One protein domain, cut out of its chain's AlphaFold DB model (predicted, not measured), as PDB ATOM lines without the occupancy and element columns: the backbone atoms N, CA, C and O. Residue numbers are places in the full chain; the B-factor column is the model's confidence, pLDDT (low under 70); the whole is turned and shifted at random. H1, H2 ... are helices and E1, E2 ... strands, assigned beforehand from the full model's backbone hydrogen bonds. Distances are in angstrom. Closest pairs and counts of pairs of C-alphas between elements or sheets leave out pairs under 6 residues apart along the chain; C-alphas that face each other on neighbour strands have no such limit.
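Overview. This is residues 219 to 292 of the 308 residues of the protein "DUF1156 domain-containing protein" of Bifidobacterium castoris (UniProt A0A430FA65). Of little regular structure, a hairpin, E1 and E2, stands across a gap from a small antiparallel sheet, E3-E4-E5, with short helix H1 off the sheet. The 74 printed residues hold five named strands, then one named helix; mostly strand, with only 28 residues in named elements. It is only just compact, close to loose: radius of gyration of the C-alphas 13.5 A, spans 41 by 30 by 23 A.

Arrangement. E1, residues 227 to 230, and E2, residues 239 to 242, are a hairpin; N 229 and O 240 are 2.9 A apart, within hydrogen-bond range. E3, residues 247 to 249, E4, residues 256 to 262, and E5, residues 268 to 273, make a meander, each strand the antiparallel neighbour of the one before; within range are N 248 and O 256, 2.8 A, and N 259 and O 271, 2.8 A. The closest C-alphas of E2 and E5, Val 240 and Ile 268, are 7.9 A apart. H1, residues 281 to 284, is not on the sheet and is too short for an O i to N i+4 pair.

Along the chain. E1 begins at C-alpha 227 (-2.070, 16.253, 15.240). E4 is 19.4 A long, E5 15.4 A. H1 ends at C-alpha 284 (-14.646, 6.827, 22.382).

Size, cuts and confidence. The C-alphas farthest apart, of Pro 234 and Gly 253, are 41.0 A apart. The printed part has no cut; no link is long. The model's pLDDT is under 70 at residues 232 and 282 to 292.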
ATOM      1  N   THR A 219     -16.451  34.490  23.513       88.31
ATOM      2  CA  THR A 219     -14.981  34.627  23.560       88.31
ATOM      3  C   THR A 219     -14.332  33.254  23.457       88.31
ATOM      4  O   THR A 219     -14.601  32.400  24.299       88.31
ATOM      5  N   VAL A 220     -13.450  33.027  22.482       88.75
ATOM      6  CA  VAL A 220     -12.664  31.783  22.417       88.75
ATOM      7  C   VAL A 220     -11.665  31.772  23.576       88.75
ATOM      8  O   VAL A 220     -10.641  32.444  23.509       88.75
ATOM      9  N   ILE A 221     -11.973  31.041  24.653       83.38
ATOM     10  CA  ILE A 221     -11.143  30.969  25.874       83.38
ATOM     11  C   ILE A 221     -10.026  29.915  25.808       83.38
ATOM     12  O   ILE A 221      -9.076  29.975  26.586       83.38
ATOM     13  N   ALA A 222     -10.137  28.942  24.903       83.88
ATOM     14  CA  ALA A 222      -9.213  27.821  24.774       83.88
ATOM     15  C   ALA A 222      -9.149  27.328  23.322       83.88
ATOM     16  O   ALA A 222     -10.073  27.533  22.542       83.88
ATOM     17  N   TRP A 223      -8.064  26.633  22.981       81.62
ATOM     18  CA  TRP A 223      -7.845  26.036  21.666       81.62
ATOM     19  C   TRP A 223      -7.432  24.574  21.837       81.62
ATOM     20  O   TRP A 223      -6.464  24.288  22.544       81.62
ATOM     21  N   ILE A 224      -8.140  23.647  21.186       81.75
ATOM     22  CA  ILE A 224      -7.786  22.223  21.203       81.75
ATOM     23  C   ILE A 224      -6.964  21.905  19.957       81.75
ATOM     24  O   ILE A 224      -7.446  21.990  18.830       81.75
ATOM     25  N   TRP A 225      -5.706  21.531  20.177       81.81
ATOM     26  CA  TRP A 225      -4.759  21.207  19.117       81.81
ATOM     27  C   TRP A 225      -4.601  19.695  19.005       81.81
ATOM     28  O   TRP A 225      -4.056  19.050  19.902       81.81
ATOM     29  N   ALA A 226      -5.049  19.143  17.880       85.69
ATOM     30  CA  ALA A 226      -4.771  17.772  17.483       85.69
ATOM     31  C   ALA A 226      -3.685  17.736  16.397       85.69
ATOM     32  O   ALA A 226      -3.402  18.706  15.693       85.69
ATOM     33  N   ARG A 227      -3.060  16.575  16.269       86.56
ATOM     34  CA  ARG A 227      -2.070  16.253  15.240       86.56
ATOM     35  C   ARG A 227      -2.805  15.581  14.031       86.56
ATOM     36  O   ARG A 227      -3.803  14.940  14.336       86.56
ATOM     37  N   THR A 228      -2.357  15.699  12.742       82.56
ATOM     38  CA  THR A 228      -2.862  15.120  11.426       82.56
ATOM     39  C   THR A 228      -1.899  14.309  10.528       82.56
ATOM     40  O   THR A 228      -0.863  14.837  10.159       82.56
ATOM     41  N   VAL A 229      -2.183  13.051  10.141       82.94
ATOM     42  CA  VAL A 229      -1.374  12.303   9.130       82.94
ATOM     43  C   VAL A 229      -2.210  11.837   7.956       82.94
ATOM     44  O   VAL A 229      -3.376  11.506   8.114       82.94
ATOM     45  N   THR A 230      -1.533  11.669   6.825       81.62
ATOM     46  CA  THR A 230      -1.831  10.666   5.802       81.62
ATOM     47  C   THR A 230      -2.403   9.368   6.387       81.62
ATOM     48  O   THR A 230      -1.741   8.676   7.164       81.62
ATOM     49  N   ASN A 231      -3.612   9.011   5.965       71.94
ATOM     50  CA  ASN A 231      -4.205   7.695   6.185       71.94
ATOM     51  C   ASN A 231      -3.239   6.587   5.715       71.94
ATOM     52  O   ASN A 231      -2.740   6.673   4.591       71.94
ATOM     53  N   PRO A 232      -2.992   5.521   6.495       69.94
ATOM     54  CA  PRO A 232      -2.243   4.364   6.012       69.94
ATOM     55  C   PRO A 232      -3.013   3.526   4.974       69.94
ATOM     56  O   PRO A 232      -2.417   2.626   4.388       69.94
ATOM     57  N   ASN A 233      -4.303   3.793   4.720       71.50
ATOM     58  CA  ASN A 233      -4.989   3.281   3.534       71.50
ATOM     59  C   ASN A 233      -4.489   4.027   2.275       71.50
ATOM     60  O   ASN A 233      -4.842   5.198   2.097       71.50
ATOM     61  N   PRO A 234      -3.736   3.377   1.363       73.00
ATOM     62  CA  PRO A 234      -3.168   4.042   0.189       73.00
ATOM     63  C   PRO A 234      -4.226   4.517  -0.818       73.00
ATOM     64  O   PRO A 234      -3.917   5.355  -1.659       73.00
ATOM     65  N   ALA A 235      -5.466   4.018  -0.735       74.62
ATOM     66  CA  ALA A 235      -6.570   4.456  -1.589       74.62
ATOM     67  C   ALA A 235      -7.230   5.772  -1.128       74.62
ATOM     68  O   ALA A 235      -8.009   6.343  -1.885       74.62
ATOM     69  N   ASN A 236      -6.947   6.260   0.088       72.38
ATOM     70  CA  ASN A 236      -7.472   7.541   0.578       72.38
ATOM     71  C   ASN A 236      -6.477   8.247   1.533       72.38
ATOM     72  O   ASN A 236      -6.730   8.301   2.739       72.38
ATOM     73  N   PRO A 237      -5.340   8.774   1.033       78.44
ATOM     74  CA  PRO A 237      -4.211   9.276   1.832       78.44
ATOM     75  C   PRO A 237      -4.426  10.678   2.459       78.44
ATOM     76  O   PRO A 237      -3.494  11.476   2.560       78.44
ATOM     77  N   ILE A 238      -5.648  10.998   2.891       78.00
ATOM     78  CA  ILE A 238      -6.017  12.285   3.513       78.00
ATOM     79  C   ILE A 238      -5.366  12.521   4.893       78.00
ATOM     80  O   ILE A 238      -4.919  11.562   5.519       78.00
ATOM     81  N   PRO A 239      -5.363  13.765   5.418       78.38
ATOM     82  CA  PRO A 239      -5.040  14.072   6.816       78.38
ATOM     83  C   PRO A 239      -6.136  13.628   7.822       78.38
ATOM     84  O   PRO A 239      -6.997  14.410   8.217       78.38
ATOM     85  N   VAL A 240      -6.052  12.366   8.248       79.44
ATOM     86  CA  VAL A 240      -6.704  11.672   9.411       79.44
ATOM     87  C   VAL A 240      -6.279  12.374  10.880       79.44
ATOM     88  O   VAL A 240      -5.047  12.486  10.499       79.44
ATOM     89  N   PRO A 241      -7.417  12.901  12.943       84.25
ATOM     90  CA  PRO A 241      -7.027  13.496  14.372       84.25
ATOM     91  C   PRO A 241      -6.516  12.501  15.448       84.25
ATOM     92  O   PRO A 241      -7.235  11.619  15.912       84.25
ATOM     93  N   LEU A 242      -5.281  12.709  15.950       84.00
ATOM     94  CA  LEU A 242      -4.814  12.043  17.179       84.00
ATOM     95  C   LEU A 242      -5.412  12.773  18.372       84.00
ATOM     96  O   LEU A 242      -4.785  13.646  18.978       84.00
ATOM     97  N   VAL A 243      -6.631  12.378  18.701       81.88
ATOM     98  CA  VAL A 243      -7.297  12.717  19.947       81.88
ATOM     99  C   VAL A 243      -7.304  11.503  20.873       81.88
ATOM    100  O   VAL A 243      -7.382  10.364  20.429       81.88
ATOM    101  N   ARG A 244      -7.196  11.762  22.180       76.56
ATOM    102  CA  ARG A 244      -7.364  10.756  23.251       76.56
ATOM    103  C   ARG A 244      -8.831  10.520  23.641       76.56
ATOM    104  O   ARG A 244      -9.100   9.813  24.603       76.56
ATOM    105  N   SER A 245      -9.727  11.289  23.029       85.31
ATOM    106  CA  SER A 245     -11.163  11.067  22.966       85.31
ATOM    107  C   SER A 245     -11.779  12.082  22.008       85.31
ATOM    108  O   SER A 245     -11.286  13.205  21.893       85.31
ATOM    109  N   TRP A 246     -12.875  11.702  21.363       87.62
ATOM    110  CA  TRP A 246     -13.715  12.603  20.568       87.62
ATOM    111  C   TRP A 246     -14.645  13.479  21.418       87.62
ATOM    112  O   TRP A 246     -15.224  14.442  20.915       87.62
ATOM    113  N   TRP A 247     -14.777  13.179  22.713       90.69
ATOM    114  CA  TRP A 247     -15.520  14.002  23.661       90.69
ATOM    115  C   TRP A 247     -14.774  15.292  24.011       90.69
ATOM    116  O   TRP A 247     -13.621  15.272  24.441       90.69
ATOM    117  N   LEU A 248     -15.486  16.414  23.901       88.88
ATOM    118  CA  LEU A 248     -15.042  17.738  24.339       88.88
ATOM    119  C   LEU A 248     -15.560  18.046  25.749       88.88
ATOM    120  O   LEU A 248     -14.835  18.577  26.587       88.88
ATOM    121  N   SER A 249     -16.815  17.674  26.014       88.94
ATOM    122  CA  SER A 249     -17.484  17.810  27.305       88.94
ATOM    123  C   SER A 249     -18.464  16.659  27.521       88.94
ATOM    124  O   SER A 249     -19.336  16.420  26.690       88.94
ATOM    125  N   LYS A 250     -18.351  15.995  28.678       90.12
ATOM    126  CA  LYS A 250     -19.341  15.041  29.215       90.12
ATOM    127  C   LYS A 250     -20.160  15.642  30.375       90.12
ATOM    128  O   LYS A 250     -20.735  14.914  31.180       90.12
ATOM    129  N   LYS A 251     -20.151  16.971  30.541       89.88
ATOM    130  CA  LYS A 251     -20.913  17.659  31.596       89.88
ATOM    131  C   LYS A 251     -22.395  17.644  31.217       89.88
ATOM    132  O   LYS A 251     -22.743  18.167  30.165       89.88
ATOM    133  N   LYS A 252     -23.256  17.113  32.092       90.06
ATOM    134  CA  LYS A 252     -24.703  17.034  31.838       90.06
ATOM    135  C   LYS A 252     -25.316  18.412  31.546       90.06
ATOM    136  O   LYS A 252     -25.104  19.347  32.320       90.06
ATOM    137  N   GLY A 253     -26.081  18.519  30.461       88.88
ATOM    138  CA  GLY A 253     -26.661  19.766  29.941       88.88
ATOM    139  C   GLY A 253     -25.678  20.667  29.176       88.88
ATOM    140  O   GLY A 253     -26.039  21.782  28.812       88.88
ATOM    141  N   HIS A 254     -24.437  20.220  28.980       87.88
ATOM    142  CA  HIS A 254     -23.354  20.906  28.265       87.88
ATOM    143  C   HIS A 254     -22.516  19.881  27.471       87.88
ATOM    144  O   HIS A 254     -21.296  20.024  27.336       87.88
ATOM    145  N   GLU A 255     -23.135  18.792  27.023       92.56
ATOM    146  CA  GLU A 255     -22.480  17.730  26.273       92.56
ATOM    147  C   GLU A 255     -22.000  18.245  24.907       92.56
ATOM    148  O   GLU A 255     -22.689  18.999  24.214       92.56
ATOM    149  N   ALA A 256     -20.778  17.867  24.534       91.81
ATOM    150  CA  ALA A 256     -20.186  18.230  23.254       91.81
ATOM    151  C   ALA A 256     -19.156  17.183  22.821       91.81
ATOM    152  O   ALA A 256     -18.271  16.812  23.600       91.81
ATOM    153  N   TRP A 257     -19.230  16.747  21.568       92.06
ATOM    154  CA  TRP A 257     -18.293  15.798  20.964       92.06
ATOM    155  C   TRP A 257     -18.034  16.134  19.492       92.06
ATOM    156  O   TRP A 257     -18.778  16.896  18.879       92.06
ATOM    157  N   VAL A 258     -16.945  15.611  18.931       90.44
ATOM    158  CA  VAL A 258     -16.547  15.845  17.536       90.44
ATOM    159  C   VAL A 258     -16.870  14.622  16.688       90.44
ATOM    160  O   VAL A 258     -16.336  13.539  16.920       90.44
ATOM    161  N   LYS A 259     -17.714  14.814  15.674       88.31
ATOM    162  CA  LYS A 259     -18.127  13.793  14.714       88.31
ATOM    163  C   LYS A 259     -17.302  13.897  13.422       88.31
ATOM    164  O   LYS A 259     -17.290  14.975  12.819       88.31
ATOM    165  N   PRO A 260     -16.640  12.817  12.961       85.75
ATOM    166  CA  PRO A 260     -16.184  12.722  11.578       85.75
ATOM    167  C   PRO A 260     -17.385  12.614  10.632       85.75
ATOM    168  O   PRO A 260     -18.273  11.785  10.834       85.75
ATOM    169  N   VAL A 261     -17.385  13.418   9.573       84.69
ATOM    170  CA  VAL A 261     -18.334  13.335   8.458       84.69
ATOM    171  C   VAL A 261     -17.521  13.093   7.192       84.69
ATOM    172  O   VAL A 261     -16.742  13.951   6.785       84.69
ATOM    173  N   VAL A 262     -17.664  11.903   6.609       80.75
ATOM    174  CA  VAL A 262     -16.991  11.514   5.361       80.75
ATOM    175  C   VAL A 262     -17.833  11.995   4.179       80.75
ATOM    176  O   VAL A 262     -19.055  11.851   4.204       80.75
ATOM    177  N   SER A 263     -17.192  12.564   3.163       81.00
ATOM    178  CA  SER A 263     -17.822  12.992   1.908       81.00
ATOM    179  C   SER A 263     -17.556  11.993   0.775       81.00
ATOM    180  O   SER A 263     -16.635  11.180   0.860       81.00
ATOM    181  N   ASP A 264     -18.357  12.051  -0.292       79.06
ATOM    182  CA  ASP A 264     -18.304  11.091  -1.412       79.06
ATOM    183  C   ASP A 264     -16.968  11.111  -2.185       79.06
ATOM    184  O   ASP A 264     -16.607  10.133  -2.838       79.06
ATOM    185  N   ASP A 265     -16.205  12.205  -2.082       78.06
ATOM    186  CA  ASP A 265     -14.842  12.348  -2.616       78.06
ATOM    187  C   ASP A 265     -13.755  11.711  -1.722       78.06
ATOM    188  O   ASP A 265     -12.567  11.767  -2.038       78.06
ATOM    189  N   GLY A 266     -14.150  11.107  -0.597       73.31
ATOM    190  CA  GLY A 266     -13.266  10.513   0.400       73.31
ATOM    191  C   GLY A 266     -12.694  11.504   1.419       73.31
ATOM    192  O   GLY A 266     -12.012  11.066   2.350       73.31
ATOM    193  N   SER A 267     -12.965  12.807   1.296       78.50
ATOM    194  CA  SER A 267     -12.545  13.799   2.292       78.50
ATOM    195  C   SER A 267     -13.312  13.635   3.613       78.50
ATOM    196  O   SER A 267     -14.380  13.021   3.666       78.50
ATOM    197  N   ILE A 268     -12.752  14.148   4.717       80.88
ATOM    198  CA  ILE A 268     -13.405  14.112   6.034       80.88
ATOM    199  C   ILE A 268     -13.462  15.514   6.635       80.88
ATOM    200  O   ILE A 268     -12.442  16.178   6.828       80.88
ATOM    201  N   ARG A 269     -14.679  15.925   6.984       83.69
ATOM    202  CA  ARG A 269     -14.999  17.125   7.755       83.69
ATOM    203  C   ARG A 269     -15.221  16.755   9.223       83.69
ATOM    204  O   ARG A 269     -15.629  15.640   9.543       83.69
ATOM    205  N   TYR A 270     -14.962  17.705  10.116       85.88
ATOM    206  CA  TYR A 270     -15.144  17.542  11.556       85.88
ATOM    207  C   TYR A 270     -16.186  18.518  12.076       85.88
ATOM    208  O   TYR A 270     -16.034  19.728  11.917       85.88
ATOM    209  N   GLU A 271     -17.241  17.982  12.686       89.06
ATOM    210  CA  GLU A 271     -18.391  18.760  13.148       89.06
ATOM    211  C   GLU A 271     -18.620  18.570  14.643       89.06
ATOM    212  O   GLU A 271     -18.503  17.461  15.166       89.06
ATOM    213  N   VAL A 272     -18.959  19.654  15.337       88.56
ATOM    214  CA  VAL A 272     -19.269  19.615  16.768       88.56
ATOM    215  C   VAL A 272     -20.736  19.251  16.937       88.56
ATOM    216  O   VAL A 272     -21.613  19.901  16.377       88.56
ATOM    217  N   GLN A 273     -20.998  18.202  17.707       91.12
ATOM    218  CA  GLN A 273     -22.334  17.724  18.033       91.12
ATOM    219  C   GLN A 273     -22.624  18.044  19.499       91.12
ATOM    220  O   GLN A 273     -21.839  17.699  20.385       91.12
ATOM    221  N   HIS A 274     -23.753  18.705  19.752       89.44
ATOM    222  CA  HIS A 274     -24.190  19.129  21.084       89.44
ATOM    223  C   HIS A 274     -25.282  18.199  21.626       89.44
ATOM    224  O   HIS A 274     -26.435  18.593  21.791       89.44
ATOM    225  N   SER A 275     -24.915  16.937  21.859       90.62
ATOM    226  CA  SER A 275     -25.806  15.907  22.401       90.62
ATOM    227  C   SER A 275     -25.079  14.960  23.358       90.62
ATOM    228  O   SER A 275     -23.851  14.852  23.339       90.62
ATOM    229  N   ALA A 276     -25.853  14.250  24.183       88.62
ATOM    230  CA  ALA A 276     -25.356  13.153  25.014       88.62
ATOM    231  C   ALA A 276     -25.066  11.870  24.205       88.62
ATOM    232  O   ALA A 276     -24.369  10.984  24.696       88.62
ATOM    233  N   ASP A 277     -25.543  11.793  22.959       88.88
ATOM    234  CA  ASP A 277     -25.398  10.658  22.034       88.88
ATOM    235  C   ASP A 277     -24.014  10.636  21.353       88.88
ATOM    236  O   ASP A 277     -23.893  10.488  20.137       88.88
ATOM    237  N   GLY A 278     -22.964  10.871  22.143       84.56
ATOM    238  CA  GLY A 278     -21.576  10.821  21.696       84.56
ATOM    239  C   GLY A 278     -20.964   9.420  21.769       84.56
ATOM    240  O   GLY A 278     -21.575   8.490  22.297       84.56
ATOM    241  N   PRO A 279     -19.741   9.256  21.242       83.50
ATOM    242  CA  PRO A 279     -19.145   7.947  21.000       83.50
ATOM    243  C   PRO A 279     -18.852   7.185  22.294       83.50
ATOM    244  O   PRO A 279     -18.483   7.779  23.312       83.50
ATOM    245  N   THR A 280     -18.978   5.859  22.240       79.25
ATOM    246  CA  THR A 280     -18.829   4.968  23.403       79.25
ATOM    247  C   THR A 280     -17.920   3.777  23.095       79.25
ATOM    248  O   THR A 280     -17.787   3.358  21.945       79.25
ATOM    249  N   GLY A 281     -17.270   3.222  24.121       73.69
ATOM    250  CA  GLY A 281     -16.412   2.041  23.967       73.69
ATOM    251  C   GLY A 281     -15.233   2.294  23.021       73.69
ATOM    252  O   GLY A 281     -14.501   3.267  23.190       73.69
ATOM    253  N   ASP A 282     -15.047   1.433  22.016       60.62
ATOM    254  CA  ASP A 282     -13.966   1.587  21.030       60.62
ATOM    255  C   ASP A 282     -14.082   2.891  20.211       60.62
ATOM    256  O   ASP A 282     -13.060   3.475  19.841       60.62
ATOM    257  N   GLU A 283     -15.290   3.411  19.976       60.66
ATOM    258  CA  GLU A 283     -15.474   4.695  19.282       60.66
ATOM    259  C   GLU A 283     -15.003   5.888  20.124       60.66
ATOM    260  O   GLU A 283     -14.716   6.955  19.586       60.66
ATOM    261  N   GLU A 284     -14.905   5.730  21.448       56.12
ATOM    262  CA  GLU A 284     -14.646   6.827  22.382       56.12
ATOM    263  C   GLU A 284     -13.248   7.451  22.206       56.12
ATOM    264  O   GLU A 284     -13.062   8.619  22.558       56.12
ATOM    265  N   GLY A 285     -12.308   6.716  21.591       54.25
ATOM    266  CA  GLY A 285     -11.030   7.218  21.069       54.25
ATOM    267  C   GLY A 285      -9.791   6.891  21.912       54.25
ATOM    268  O   GLY A 285      -9.068   7.805  22.308       54.25
ATOM    269  N   ASP A 286      -9.510   5.608  22.165       39.44
ATOM    270  CA  ASP A 286      -8.273   5.172  22.829       39.44
ATOM    271  C   ASP A 286      -7.100   4.977  21.843       39.44
ATOM    272  O   ASP A 286      -7.282   4.715  20.653       39.44
ATOM    273  N   ARG A 287      -5.864   5.020  22.364       38.75
ATOM    274  CA  ARG A 287      -4.618   4.713  21.641       38.75
ATOM    275  C   ARG A 287      -4.587   3.318  21.001       38.75
ATOM    276  O   ARG A 287      -3.784   3.123  20.086       38.75
ATOM    277  N   GLN A 288      -5.392   2.356  21.464       34.59
ATOM    278  CA  GLN A 288      -5.570   1.062  20.795       34.59
ATOM    279  C   GLN A 288      -6.822   0.997  19.909       34.59
ATOM    280  O   GLN A 288      -6.759   0.375  18.845       34.59
ATOM    281  N   SER A 289      -7.934   1.638  20.279       36.81
ATOM    282  CA  SER A 289      -9.160   1.593  19.465       36.81
ATOM    283  C   SER A 289      -9.022   2.388  18.159       36.81
ATOM    284  O   SER A 289      -9.492   1.935  17.113       36.81
ATOM    285  N   SER A 290      -8.198   3.446  18.157       36.28
ATOM    286  CA  SER A 290      -7.721   4.170  16.964       36.28
ATOM    287  C   SER A 290      -6.806   3.346  16.027       36.28
ATOM    288  O   SER A 290      -6.157   3.902  15.135       36.28
ATOM    289  N   TRP A 291      -6.676   2.035  16.257       32.56
ATOM    290  CA  TRP A 291      -6.132   1.061  15.302       32.56
ATOM    291  C   TRP A 291      -7.152   0.002  14.862       32.56
ATOM    292  O   TRP A 291      -6.869  -0.707  13.900       32.56
ATOM    293  N   ARG A 292      -8.303  -0.134  15.532       31.59
ATOM    294  CA  ARG A 292      -9.341  -1.128  15.207       31.59
ATOM    295  C   ARG A 292     -10.442  -0.531  14.324       31.59
ATOM    296  O   ARG A 292     -10.826  -1.162  13.345       31.59
TER     297      ARG A 292